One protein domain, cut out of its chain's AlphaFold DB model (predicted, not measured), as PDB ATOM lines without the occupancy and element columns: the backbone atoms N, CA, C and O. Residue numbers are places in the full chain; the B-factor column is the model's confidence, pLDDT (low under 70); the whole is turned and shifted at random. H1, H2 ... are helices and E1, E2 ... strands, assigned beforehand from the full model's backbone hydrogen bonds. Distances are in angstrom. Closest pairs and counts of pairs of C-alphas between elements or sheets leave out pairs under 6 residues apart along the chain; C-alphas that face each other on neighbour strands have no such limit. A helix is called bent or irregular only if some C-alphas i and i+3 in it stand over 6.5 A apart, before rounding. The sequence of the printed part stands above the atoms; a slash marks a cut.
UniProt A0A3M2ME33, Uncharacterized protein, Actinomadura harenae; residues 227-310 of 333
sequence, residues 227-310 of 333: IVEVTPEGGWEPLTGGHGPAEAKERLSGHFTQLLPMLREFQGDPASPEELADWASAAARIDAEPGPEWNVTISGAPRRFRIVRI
ATOM      1  N   ILE A 227     180.058 156.260 139.506       97.69
ATOM      2  CA  ILE A 227     180.123 157.314 140.499       97.69
ATOM      3  C   ILE A 227     181.355 158.149 140.202       97.69
ATOM      4  O   ILE A 227     182.468 157.621 140.186       97.69
ATOM      5  N   VAL A 228     181.144 159.445 140.010       96.56
ATOM      6  CA  VAL A 228     182.220 160.427 139.894       96.56
ATOM      7  C   VAL A 228     182.212 161.348 141.100       96.56
ATOM      8  O   VAL A 228     181.149 161.775 141.560       96.56
ATOM      9  N   GLU A 229     183.394 161.675 141.597       96.81
ATOM     10  CA  GLU A 229     183.590 162.828 142.461       96.81
ATOM     11  C   GLU A 229     183.758 164.081 141.603       96.81
ATOM     12  O   GLU A 229     184.485 164.076 140.610       96.81
ATOM     13  N   VAL A 230     183.063 165.154 141.973       94.81
ATOM     14  CA  VAL A 230     183.218 166.464 141.344       94.81
ATOM     15  C   VAL A 230     184.311 167.218 142.090       94.81
ATOM     16  O   VAL A 230     184.136 167.546 143.266       94.81
ATOM     17  N   THR A 231     185.429 167.494 141.417       92.81
ATOM     18  CA  THR A 231     186.562 168.193 142.039       92.81
ATOM     19  C   THR A 231     186.221 169.668 142.299       92.81
ATOM     20  O   THR A 231     185.334 170.222 141.636       92.81
ATOM     21  N   PRO A 232     186.920 170.352 143.224       88.00
ATOM     22  CA  PRO A 232     186.717 171.782 143.474       88.00
ATOM     23  C   PRO A 232     186.885 172.666 142.228       88.00
ATOM     24  O   PRO A 232     186.234 173.703 142.109       88.00
ATOM     25  N   GLU A 233     187.723 172.249 141.278       89.12
ATOM     26  CA  GLU A 233     187.977 172.926 140.000       89.12
ATOM     27  C   GLU A 233     186.900 172.630 138.939       89.12
ATOM     28  O   GLU A 233     186.967 173.159 137.829       89.12
ATOM     29  N   GLY A 234     185.909 171.795 139.261       85.00
ATOM     30  CA  GLY A 234     184.847 171.373 138.348       85.00
ATOM     31  C   GLY A 234     185.218 170.188 137.455       85.00
ATOM     32  O   GLY A 234     184.535 169.950 136.459       85.00
ATOM     33  N   GLY A 235     186.290 169.458 137.783       89.38
ATOM     34  CA  GLY A 235     186.649 168.196 137.138       89.38
ATOM     35  C   GLY A 235     185.801 167.021 137.629       89.38
ATOM     36  O   GLY A 235     185.001 167.156 138.556       89.38
ATOM     37  N   TRP A 236     185.997 165.850 137.016       92.12
ATOM     38  CA  TRP A 236     185.320 164.610 137.400       92.12
ATOM     39  C   TRP A 236     186.318 163.473 137.553       92.12
ATOM     40  O   TRP A 236     187.036 163.150 136.606       92.12
ATOM     41  N   GLU A 237     186.307 162.834 138.716       93.75
ATOM     42  CA  GLU A 237     187.156 161.686 139.023       93.75
ATOM     43  C   GLU A 237     186.286 160.442 139.245       93.75
ATOM     44  O   GLU A 237     185.497 160.407 140.192       93.75
ATOM     45  N   PRO A 238     186.369 159.421 138.372       93.38
ATOM     46  CA  PRO A 238     185.654 158.167 138.575       93.38
ATOM     47  C   PRO A 238     186.139 157.456 139.842       93.38
ATOM     48  O   PRO A 238     187.341 157.290 140.034       93.38
ATOM     49  N   LEU A 239     185.203 156.986 140.667       93.69
ATOM     50  CA  LEU A 239     185.503 156.323 141.939       93.69
ATOM     51  C   LEU A 239     185.075 154.852 141.948       93.69
ATOM     52  O   LEU A 239     185.850 153.963 142.287       93.69
ATOM     53  N   THR A 240     183.824 154.591 141.579       93.94
ATOM     54  CA  THR A 240     183.233 153.248 141.520       93.94
ATOM     55  C   THR A 240     182.133 153.223 140.455       93.94
ATOM     56  O   THR A 240     181.931 154.201 139.731       93.94
ATOM     57  N   GLY A 241     181.423 152.113 140.309       92.44
ATOM     58  CA  GLY A 241     180.319 151.992 139.365       92.44
ATOM     59  C   GLY A 241     179.511 150.726 139.576       92.44
ATOM     60  O   GLY A 241     179.882 149.885 140.383       92.44
ATOM     61  N   GLY A 242     178.414 150.598 138.843       91.62
ATOM     62  CA  GLY A 242     177.495 149.469 138.911       91.62
ATOM     63  C   GLY A 242     176.810 149.220 137.572       91.62
ATOM     64  O   GLY A 242     176.890 150.020 136.631       91.62
ATOM     65  N   HIS A 243     176.139 148.082 137.479       90.56
ATOM     66  CA  HIS A 243     175.316 147.719 136.338       90.56
ATOM     67  C   HIS A 243     173.940 148.399 136.373       90.56
ATOM     68  O   HIS A 243     173.365 148.631 135.310       90.56
ATOM     69  N   GLY A 244     173.465 148.786 137.560       92.50
ATOM     70  CA  GLY A 244     172.302 149.651 137.770       92.50
ATOM     71  C   GLY A 244     172.611 150.864 138.665       92.50
ATOM     72  O   GLY A 244     173.675 150.918 139.297       92.50
ATOM     73  N   PRO A 245     171.733 151.885 138.686       94.56
ATOM     74  CA  PRO A 245     171.929 153.082 139.502       94.56
ATOM     75  C   PRO A 245     171.925 152.813 141.019       94.56
ATOM     76  O   PRO A 245     172.715 153.428 141.738       94.56
ATOM     77  N   ALA A 246     171.086 151.906 141.520       93.25
ATOM     78  CA  ALA A 246     171.045 151.534 142.933       93.25
ATOM     79  C   ALA A 246     172.290 150.737 143.328       93.25
ATOM     80  O   ALA A 246     172.902 151.063 144.342       93.25
ATOM     81  N   GLU A 247     172.734 149.786 142.496       93.50
ATOM     82  CA  GLU A 247     174.005 149.084 142.725       93.50
ATOM     83  C   GLU A 247     175.194 150.065 142.766       93.50
ATOM     84  O   GLU A 247     176.067 149.972 143.629       93.50
ATOM     85  N   ALA A 248     175.236 151.050 141.859       95.19
ATOM     86  CA  ALA A 248     176.293 152.063 141.858       95.19
ATOM     87  C   ALA A 248     176.295 152.898 143.153       95.19
ATOM     88  O   ALA A 248     177.365 153.188 143.694       95.19
ATOM     89  N   LYS A 249     175.109 153.254 143.666       96.31
ATOM     90  CA  LYS A 249     174.948 153.932 144.958       96.31
ATOM     91  C   LYS A 249     175.422 153.055 146.119       96.31
ATOM     92  O   LYS A 249     176.222 153.514 146.928       96.31
ATOM     93  N   GLU A 250     174.980 151.802 146.181       95.44
ATOM     94  CA  GLU A 250     175.390 150.846 147.218       95.44
ATOM     95  C   GLU A 250     176.917 150.701 147.257       95.44
ATOM     96  O   GLU A 250     177.535 150.761 148.320       95.44
ATOM     97  N   ARG A 251     177.555 150.602 146.086       95.81
ATOM     98  CA  ARG A 251     179.016 150.515 145.974       95.81
ATOM     99  C   ARG A 251     179.738 151.792 146.395       95.81
ATOM    100  O   ARG A 251     180.888 151.692 146.818       95.81
ATOM    101  N   LEU A 252     179.116 152.969 146.300       97.50
ATOM    102  CA  LEU A 252     179.676 154.204 146.861       97.50
ATOM    103  C   LEU A 252     179.678 154.159 148.391       97.50
ATOM    104  O   LEU A 252     180.699 154.447 149.009       97.50
ATOM    105  N   SER A 253     178.574 153.752 149.010       96.94
ATOM    106  CA  SER A 253     178.518 153.589 150.466       96.94
ATOM    107  C   SER A 253     179.513 152.514 150.928       96.94
ATOM    108  O   SER A 253     180.338 152.756 151.812       96.94
ATOM    109  N   GLY A 254     179.540 151.369 150.234       96.88
ATOM    110  CA  GLY A 254     180.508 150.293 150.439       96.88
ATOM    111  C   GLY A 254     181.964 150.723 150.231       96.88
ATOM    112  O   GLY A 254     182.851 150.222 150.926       96.88
ATOM    113  N   HIS A 255     182.233 151.686 149.341       96.62
ATOM    114  CA  HIS A 255     183.575 152.238 149.161       96.62
ATOM    115  C   HIS A 255     184.105 152.818 150.478       96.62
ATOM    116  O   HIS A 255     185.209 152.477 150.891       96.62
ATOM    117  N   PHE A 256     183.303 153.626 151.172       96.94
ATOM    118  CA  PHE A 256     183.698 154.257 152.432       96.94
ATOM    119  C   PHE A 256     183.740 153.285 153.612       96.94
ATOM    120  O   PHE A 256     184.626 153.384 154.457       96.94
ATOM    121  N   THR A 257     182.809 152.332 153.677       97.19
ATOM    122  CA  THR A 257     182.692 151.442 154.844       97.19
ATOM    123  C   THR A 257     183.513 150.159 154.739       97.19
ATOM    124  O   THR A 257     183.715 149.495 155.751       97.19
ATOM    125  N   GLN A 258     183.947 149.770 153.536       96.06
ATOM    126  CA  GLN A 258     184.620 148.487 153.294       96.06
ATOM    127  C   GLN A 258     185.922 148.666 152.506       96.06
ATOM    128  O   GLN A 258     186.997 148.342 153.008       96.06
ATOM    129  N   LEU A 259     185.843 149.201 151.281       95.31
ATOM    130  CA  LEU A 259     186.982 149.207 150.356       95.31
ATOM    131  C   LEU A 259     188.109 150.141 150.808       95.31
ATOM    132  O   LEU A 259     189.266 149.731 150.832       95.31
ATOM    133  N   LEU A 260     187.786 151.386 151.155       94.88
ATOM    134  CA  LEU A 260     188.767 152.390 151.558       94.88
ATOM    135  C   LEU A 260     189.500 151.997 152.857       94.88
ATOM    136  O   LEU A 260     190.731 152.039 152.845       94.88
ATOM    137  N   PRO A 261     188.823 151.530 153.931       96.44
ATOM    138  CA  PRO A 261     189.498 150.954 155.096       96.44
ATOM    139  C   PRO A 261     190.464 149.819 154.744       96.44
ATOM    140  O   PRO A 261     191.618 149.838 155.171       96.44
ATOM    141  N   MET A 262     190.017 148.863 153.922       96.56
ATOM    142  CA  MET A 262     190.838 147.724 153.503       96.56
ATOM    143  C   MET A 262     192.065 148.174 152.696       96.56
ATOM    144  O   MET A 262     193.167 147.666 152.895       96.56
ATOM    145  N   LEU A 263     191.897 149.149 151.798       94.81
ATOM    146  CA  LEU A 263     192.991 149.697 150.998       94.81
ATOM    147  C   LEU A 263     194.030 150.411 151.873       94.81
ATOM    148  O   LEU A 263     195.229 150.227 151.674       94.81
ATOM    149  N   ARG A 264     193.572 151.195 152.851       95.62
ATOM    150  CA  ARG A 264     194.414 151.905 153.826       95.62
ATOM    151  C   ARG A 264     195.247 150.934 154.662       95.62
ATOM    152  O   ARG A 264     196.452 151.123 154.811       95.62
ATOM    153  N   GLU A 265     194.632 149.848 155.128       96.06
ATOM    154  CA  GLU A 265     195.336 148.771 155.830       96.06
ATOM    155  C   GLU A 265     196.398 148.109 154.941       96.06
ATOM    156  O   GLU A 265     197.552 147.983 155.351       96.06
ATOM    157  N   PHE A 266     196.051 147.761 153.699       95.81
ATOM    158  CA  PHE A 266     196.998 147.180 152.741       95.81
ATOM    159  C   PHE A 266     198.187 148.108 152.439       95.81
ATOM    160  O   PHE A 266     199.313 147.646 152.260       95.81
ATOM    161  N   GLN A 267     197.954 149.422 152.413       95.75
ATOM    162  CA  GLN A 267     198.987 150.442 152.207       95.75
ATOM    163  C   GLN A 267     199.852 150.706 153.453       95.75
ATOM    164  O   GLN A 267     200.799 151.488 153.378       95.75
ATOM    165  N   GLY A 268     199.563 150.053 154.583       96.38
ATOM    166  CA  GLY A 268     200.304 150.225 155.833       96.38
ATOM    167  C   GLY A 268     199.973 151.515 156.588       96.38
ATOM    168  O   GLY A 268     200.732 151.903 157.473       96.38
ATOM    169  N   ASP A 269     198.854 152.164 156.260       96.31
ATOM    170  CA  ASP A 269     198.360 153.376 156.919       96.31
ATOM    171  C   ASP A 269     196.880 153.192 157.298       96.31
ATOM    172  O   ASP A 269     195.993 153.766 156.660       96.31
ATOM    173  N   PRO A 270     196.578 152.310 158.271       95.31
ATOM    174  CA  PRO A 270     195.207 152.001 158.651       95.31
ATOM    175  C   PRO A 270     194.487 153.243 159.185       95.31
ATOM    176  O   PRO A 270     195.050 154.045 159.929       95.31
ATOM    177  N   ALA A 271     193.212 153.370 158.826       95.25
ATOM    178  CA  ALA A 271     192.377 154.483 159.255       95.25
ATOM    179  C   ALA A 271     192.205 154.513 160.782       95.25
ATOM    180  O   ALA A 271     191.988 153.485 161.430       95.25
ATOM    181  N   SER A 272     192.256 155.711 161.353       96.25
ATOM    182  CA  SER A 272     191.922 155.946 162.753       96.25
ATOM    183  C   SER A 272     190.427 155.700 163.025       96.25
ATOM    184  O   SER A 272     189.597 155.784 162.115       96.25
ATOM    185  N   PRO A 273     190.027 155.449 164.288       96.69
ATOM    186  CA  PRO A 273     188.612 155.328 164.645       96.69
ATOM    187  C   PRO A 273     187.767 156.560 164.283       96.69
ATOM    188  O   PRO A 273     186.578 156.423 164.011       96.69
ATOM    189  N   GLU A 274     188.372 157.751 164.281       96.12
ATOM    190  CA  GLU A 274     187.709 158.999 163.894       96.12
ATOM    191  C   GLU A 274     187.423 159.036 162.389       96.12
ATOM    192  O   GLU A 274     186.289 159.303 161.997       96.12
ATOM    193  N   GLU A 275     188.401 158.675 161.551       95.88
ATOM    194  CA  GLU A 275     188.209 158.565 160.098       95.88
ATOM    195  C   GLU A 275     187.148 157.519 159.744       95.88
ATOM    196  O   GLU A 275     186.278 157.777 158.917       95.88
ATOM    197  N   LEU A 276     187.164 156.358 160.407       97.44
ATOM    198  CA  LEU A 276     186.154 155.319 160.189       97.44
ATOM    199  C   LEU A 276     184.742 155.800 160.551       97.44
ATOM    200  O   LEU A 276     183.788 155.506 159.829       97.44
ATOM    201  N   ALA A 277     184.595 156.540 161.655       96.75
ATOM    202  CA  ALA A 277     183.311 157.106 162.059       96.75
ATOM    203  C   ALA A 277     182.818 158.173 161.069       96.75
ATOM    204  O   ALA A 277     181.628 158.226 160.751       96.75
ATOM    205  N   ASP A 278     183.731 158.995 160.556       97.12
ATOM    206  CA  ASP A 278     183.440 160.019 159.558       97.12
ATOM    207  C   ASP A 278     183.016 159.405 158.209       97.12
ATOM    208  O   ASP A 278     181.981 159.768 157.650       97.12
ATOM    209  N   TRP A 279     183.721 158.373 157.738       97.69
ATOM    210  CA  TRP A 279     183.347 157.611 156.541       97.69
ATOM    211  C   TRP A 279     182.005 156.892 156.689       97.69
ATOM    212  O   TRP A 279     181.189 156.918 155.767       97.69
ATOM    213  N   ALA A 280     181.736 156.296 157.853       97.88
ATOM    214  CA  ALA A 280     180.444 155.678 158.140       97.88
ATOM    215  C   ALA A 280     179.301 156.708 158.143       97.88
ATOM    216  O   ALA A 280     178.217 156.432 157.630       97.88
ATOM    217  N   SER A 281     179.547 157.911 158.671       97.00
ATOM    218  CA  SER A 281     178.593 159.026 158.626       97.00
ATOM    219  C   SER A 281     178.315 159.475 157.187       97.00
ATOM    220  O   SER A 281     177.156 159.643 156.803       97.00
ATOM    221  N   ALA A 282     179.357 159.606 156.358       97.00
ATOM    222  CA  ALA A 282     179.211 159.940 154.944       97.00
ATOM    223  C   ALA A 282     178.391 158.883 154.183       97.00
ATOM    224  O   ALA A 282     177.445 159.243 153.480       97.00
ATOM    225  N   ALA A 283     178.690 157.594 154.376       97.69
ATOM    226  CA  ALA A 283     177.937 156.491 153.779       97.69
ATOM    227  C   ALA A 283     176.462 156.496 154.214       97.69
ATOM    228  O   ALA A 283     175.570 156.440 153.371       97.69
ATOM    229  N   ALA A 284     176.184 156.678 155.510       97.38
ATOM    230  CA  ALA A 284     174.813 156.749 156.018       97.38
ATOM    231  C   ALA A 284     174.017 157.917 155.408       97.38
ATOM    232  O   ALA A 284     172.821 157.785 155.140       97.38
ATOM    233  N   ARG A 285     174.670 159.062 155.161       96.38
ATOM    234  CA  ARG A 285     174.047 160.194 154.461       96.38
ATOM    235  C   ARG A 285     173.752 159.875 153.000       96.38
ATOM    236  O   ARG A 285     172.648 160.165 152.547       96.38
ATOM    237  N   ILE A 286     174.700 159.262 152.290       96.50
ATOM    238  CA  ILE A 286     174.500 158.808 150.907       96.50
ATOM    239  C   ILE A 286     173.298 157.865 150.844       96.50
ATOM    240  O   ILE A 286     172.392 158.090 150.046       96.50
ATOM    241  N   ASP A 287     173.225 156.868 151.725       96.31
ATOM    242  CA  ASP A 287     172.124 155.904 151.759       96.31
ATOM    243  C   ASP A 287     170.766 156.567 152.025       96.31
ATOM    244  O   ASP A 287     169.794 156.264 151.326       96.31
ATOM    245  N   ALA A 288     170.708 157.523 152.956       95.56
ATOM    246  CA  ALA A 288     169.477 158.221 153.322       95.56
ATOM    247  C   ALA A 288     168.971 159.212 152.255       95.56
ATOM    248  O   ALA A 288     167.761 159.407 152.120       95.56
ATOM    249  N   GLU A 289     169.870 159.859 151.511       94.00
ATOM    250  CA  GLU A 289     169.517 160.891 150.534       94.00
ATOM    251  C   GLU A 289     169.102 160.261 149.176       94.00
ATOM    252  O   GLU A 289     169.850 159.463 148.589       94.00
ATOM    253  N   PRO A 290     167.902 160.580 148.644       90.25
ATOM    254  CA  PRO A 290     167.470 160.106 147.333       90.25
ATOM    255  C   PRO A 290     168.118 160.911 146.201       90.25
ATOM    256  O   PRO A 290     168.523 162.057 146.376       90.25
ATOM    257  N   GLY A 291     168.102 160.341 144.998       90.62
ATOM    258  CA  GLY A 291     168.576 161.007 143.786       90.62
ATOM    259  C   GLY A 291     170.009 160.630 143.400       90.62
ATOM    260  O   GLY A 291     170.621 159.781 144.044       90.62
ATOM    261  N   PRO A 292     170.518 161.208 142.299       93.62
ATOM    262  CA  PRO A 292     171.788 160.806 141.703       93.62
ATOM    263  C   PRO A 292     172.982 161.655 142.163       93.62
ATOM    264  O   PRO A 292     174.047 161.536 141.567       93.62
ATOM    265  N   GLU A 293     172.821 162.547 143.143       95.25
ATOM    266  CA  GLU A 293     173.875 163.454 143.609       95.25
ATOM    267  C   GLU A 293     173.875 163.576 145.130       95.25
ATOM    268  O   GLU A 293     172.814 163.686 145.739       95.25
ATOM    269  N   TRP A 294     175.070 163.639 145.722       96.56
ATOM    270  CA  TRP A 294     175.252 163.732 147.170       96.56
ATOM    271  C   TRP A 294     176.346 164.723 147.532       96.56
ATOM    272  O   TRP A 294     177.386 164.784 146.875       96.56
ATOM    273  N   ASN A 295     176.122 165.469 148.614       95.31
ATOM    274  CA  ASN A 295     177.102 166.386 149.188       95.31
ATOM    275  C   ASN A 295     177.374 165.970 150.632       95.31
ATOM    276  O   ASN A 295     176.547 166.188 151.522       95.31
ATOM    277  N   VAL A 296     178.541 165.381 150.867       95.69
ATOM    278  CA  VAL A 296     178.964 164.899 152.186       95.69
ATOM    279  C   VAL A 296     180.187 165.673 152.659       95.69
ATOM    280  O   VAL A 296     180.891 166.294 151.868       95.69
ATOM    281  N   THR A 297     180.431 165.667 153.962       94.50
ATOM    282  CA  THR A 297     181.660 166.215 154.538       94.50
ATOM    283  C   THR A 297     182.511 165.039 154.969       94.50
ATOM    284  O   THR A 297     182.001 164.177 155.674       94.50
ATOM    285  N   ILE A 298     183.761 164.999 154.512       93.44
ATOM    286  CA  ILE A 298     184.744 163.983 154.891       93.44
ATOM    287  C   ILE A 298     186.015 164.716 155.315       93.44
ATOM    288  O   ILE A 298     186.500 165.595 154.602       93.44
ATOM    289  N   SER A 299     186.515 164.406 156.505       89.94
ATOM    290  CA  SER A 299     187.672 165.018 157.159       89.94
ATOM    291  C   SER A 299     187.571 166.547 157.222       89.94
ATOM    292  O   SER A 299     188.548 167.268 157.035       89.94
ATOM    293  N   GLY A 300     186.356 167.060 157.443       90.50
ATOM    294  CA  GLY A 300     186.066 168.497 157.496       90.50
ATOM    295  C   GLY A 300     185.984 169.206 156.135       90.50
ATOM    296  O   GLY A 300     185.699 170.402 156.108       90.50
ATOM    297  N   ALA A 301     186.176 168.502 155.015       93.31
ATOM    298  CA  ALA A 301     186.076 169.061 153.668       93.31
ATOM    299  C   ALA A 301     184.771 168.631 152.966       93.31
ATOM    300  O   ALA A 301     184.370 167.469 153.072       93.31
ATOM    301  N   PRO A 302     184.081 169.534 152.240       94.75
ATOM    302  CA  PRO A 302     182.929 169.157 151.429       94.75
ATOM    303  C   PRO A 302     183.374 168.348 150.204       94.75
ATOM    304  O   PRO A 302     184.294 168.748 149.494       94.75
ATOM    305  N   ARG A 303     182.684 167.240 149.933       95.75
ATOM    306  CA  ARG A 303     182.875 166.394 148.750       95.75
ATOM    307  C   ARG A 303     181.536 166.163 148.066       95.75
ATOM    308  O   ARG A 303     180.518 165.957 148.733       95.75
ATOM    309  N   ARG A 304     181.539 166.207 146.735       96.06
ATOM    310  CA  ARG A 304     180.339 166.038 145.915       96.06
ATOM    311  C   ARG A 304     180.484 164.816 145.026       96.06
ATOM    312  O   ARG A 304     181.432 164.732 144.254       96.06
ATOM    313  N   PHE A 305     179.508 163.921 145.089       97.12
ATOM    314  CA  PHE A 305     179.454 162.704 144.281       97.12
ATOM    315  C   PHE A 305     178.230 162.718 143.373       97.12
ATOM    316  O   PHE A 305     177.184 163.252 143.751       97.12
ATOM    317  N   ARG A 306     178.347 162.125 142.183       96.38
ATOM    318  CA  ARG A 306     177.249 161.998 141.218       96.38
ATOM    319  C   ARG A 306     177.259 160.636 140.536       96.38
ATOM    320  O   ARG A 306     178.316 160.163 140.131       96.38
ATOM    321  N   ILE A 307     176.078 160.048 140.342       97.38
ATOM    322  CA  ILE A 307     175.883 158.938 139.408       97.38
ATOM    323  C   ILE A 307     175.828 159.494 137.984       97.38
ATOM    324  O   ILE A 307     175.012 160.365 137.668       97.38
ATOM    325  N   VAL A 308     176.659 158.943 137.111       97.06
ATOM    326  CA  VAL A 308     176.708 159.242 135.683       97.06
ATOM    327  C   VAL A 308     176.336 158.001 134.888       97.06
ATOM    328  O   VAL A 308     176.832 156.903 135.147       97.06
ATOM    329  N   ARG A 309     175.476 158.189 133.890       97.38
ATOM    330  CA  ARG A 309     175.083 157.160 132.936       97.38
ATOM    331  C   ARG A 309     176.140 157.028 131.839       97.38
ATOM    332  O   ARG A 309     176.420 157.979 131.112       97.38
ATOM    333  N   ILE A 310     176.687 155.828 131.685       96.81
ATOM    334  CA  ILE A 310     177.676 155.489 130.662       96.81
ATOM    335  C   ILE A 310     176.979 154.712 129.545       96.81
ATOM    336  O   ILE A 310     176.528 153.579 129.727       96.81
TER     337      ILE A 310
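This is residues 227 to 310 of the 333 residues of an uncharacterized protein of Actinomadura harenae (UniProt A0A3M2ME33). A strongly twisted sheet of four strands has a hairpin of two helices, H1 and H2, side by side over one face; H1 packs on it with residues 245 to 255. The 84 printed residues run E1 E2 H1 H2 E3 E4; the sheet, E2 E1 E4 E3, is antiparallel. The class is mixed, in two layers, compact, radius of gyration of the C-alphas 12.6 A, spans 34 by 27 by 24 A.

E1, residues 227 to 230, and E2, residues 236 to 242, form a hairpin; N 229 and O 237, 2.8 A apart, are within hydrogen-bond range. H1, residues 245 to 266, is on the sheet, its closest C-alphas to E2 being Ala 248 and Gly 242, 4.1 A. H2, residues 273 to 288, on the same face, touches H1, opposite ways at a shallow tilt of 6 degrees; the closest C-alphas are Ser 253 and Ala 283, 4.4 A. H2 is over E3, residues 293 to 298, height 8.6 A. E4, residues 301 to 310, has N 303 and O 296 2.8 A apart, and N 306 and O 228 2.9 A. O i to N i+4 pairs are within range throughout H2, and 16 of 18 in H1.

E1 begins at C-alpha 227 (180.123, 157.314, 140.499). H1, 29.0 A long, has a kink of 46 degrees near residue 254 and is only just irregular, C-alphas 257 and 260 being 7.0 A apart. H2 is 22.4 A long; E4, 28.0 A, ends at C-alpha 310 (177.676, 155.489, 130.662).

The farthest C-alphas, Pro 273 and Ile 310, are 35.7 A apart. The printed part has no cut and no long link; no printed residue is under 70.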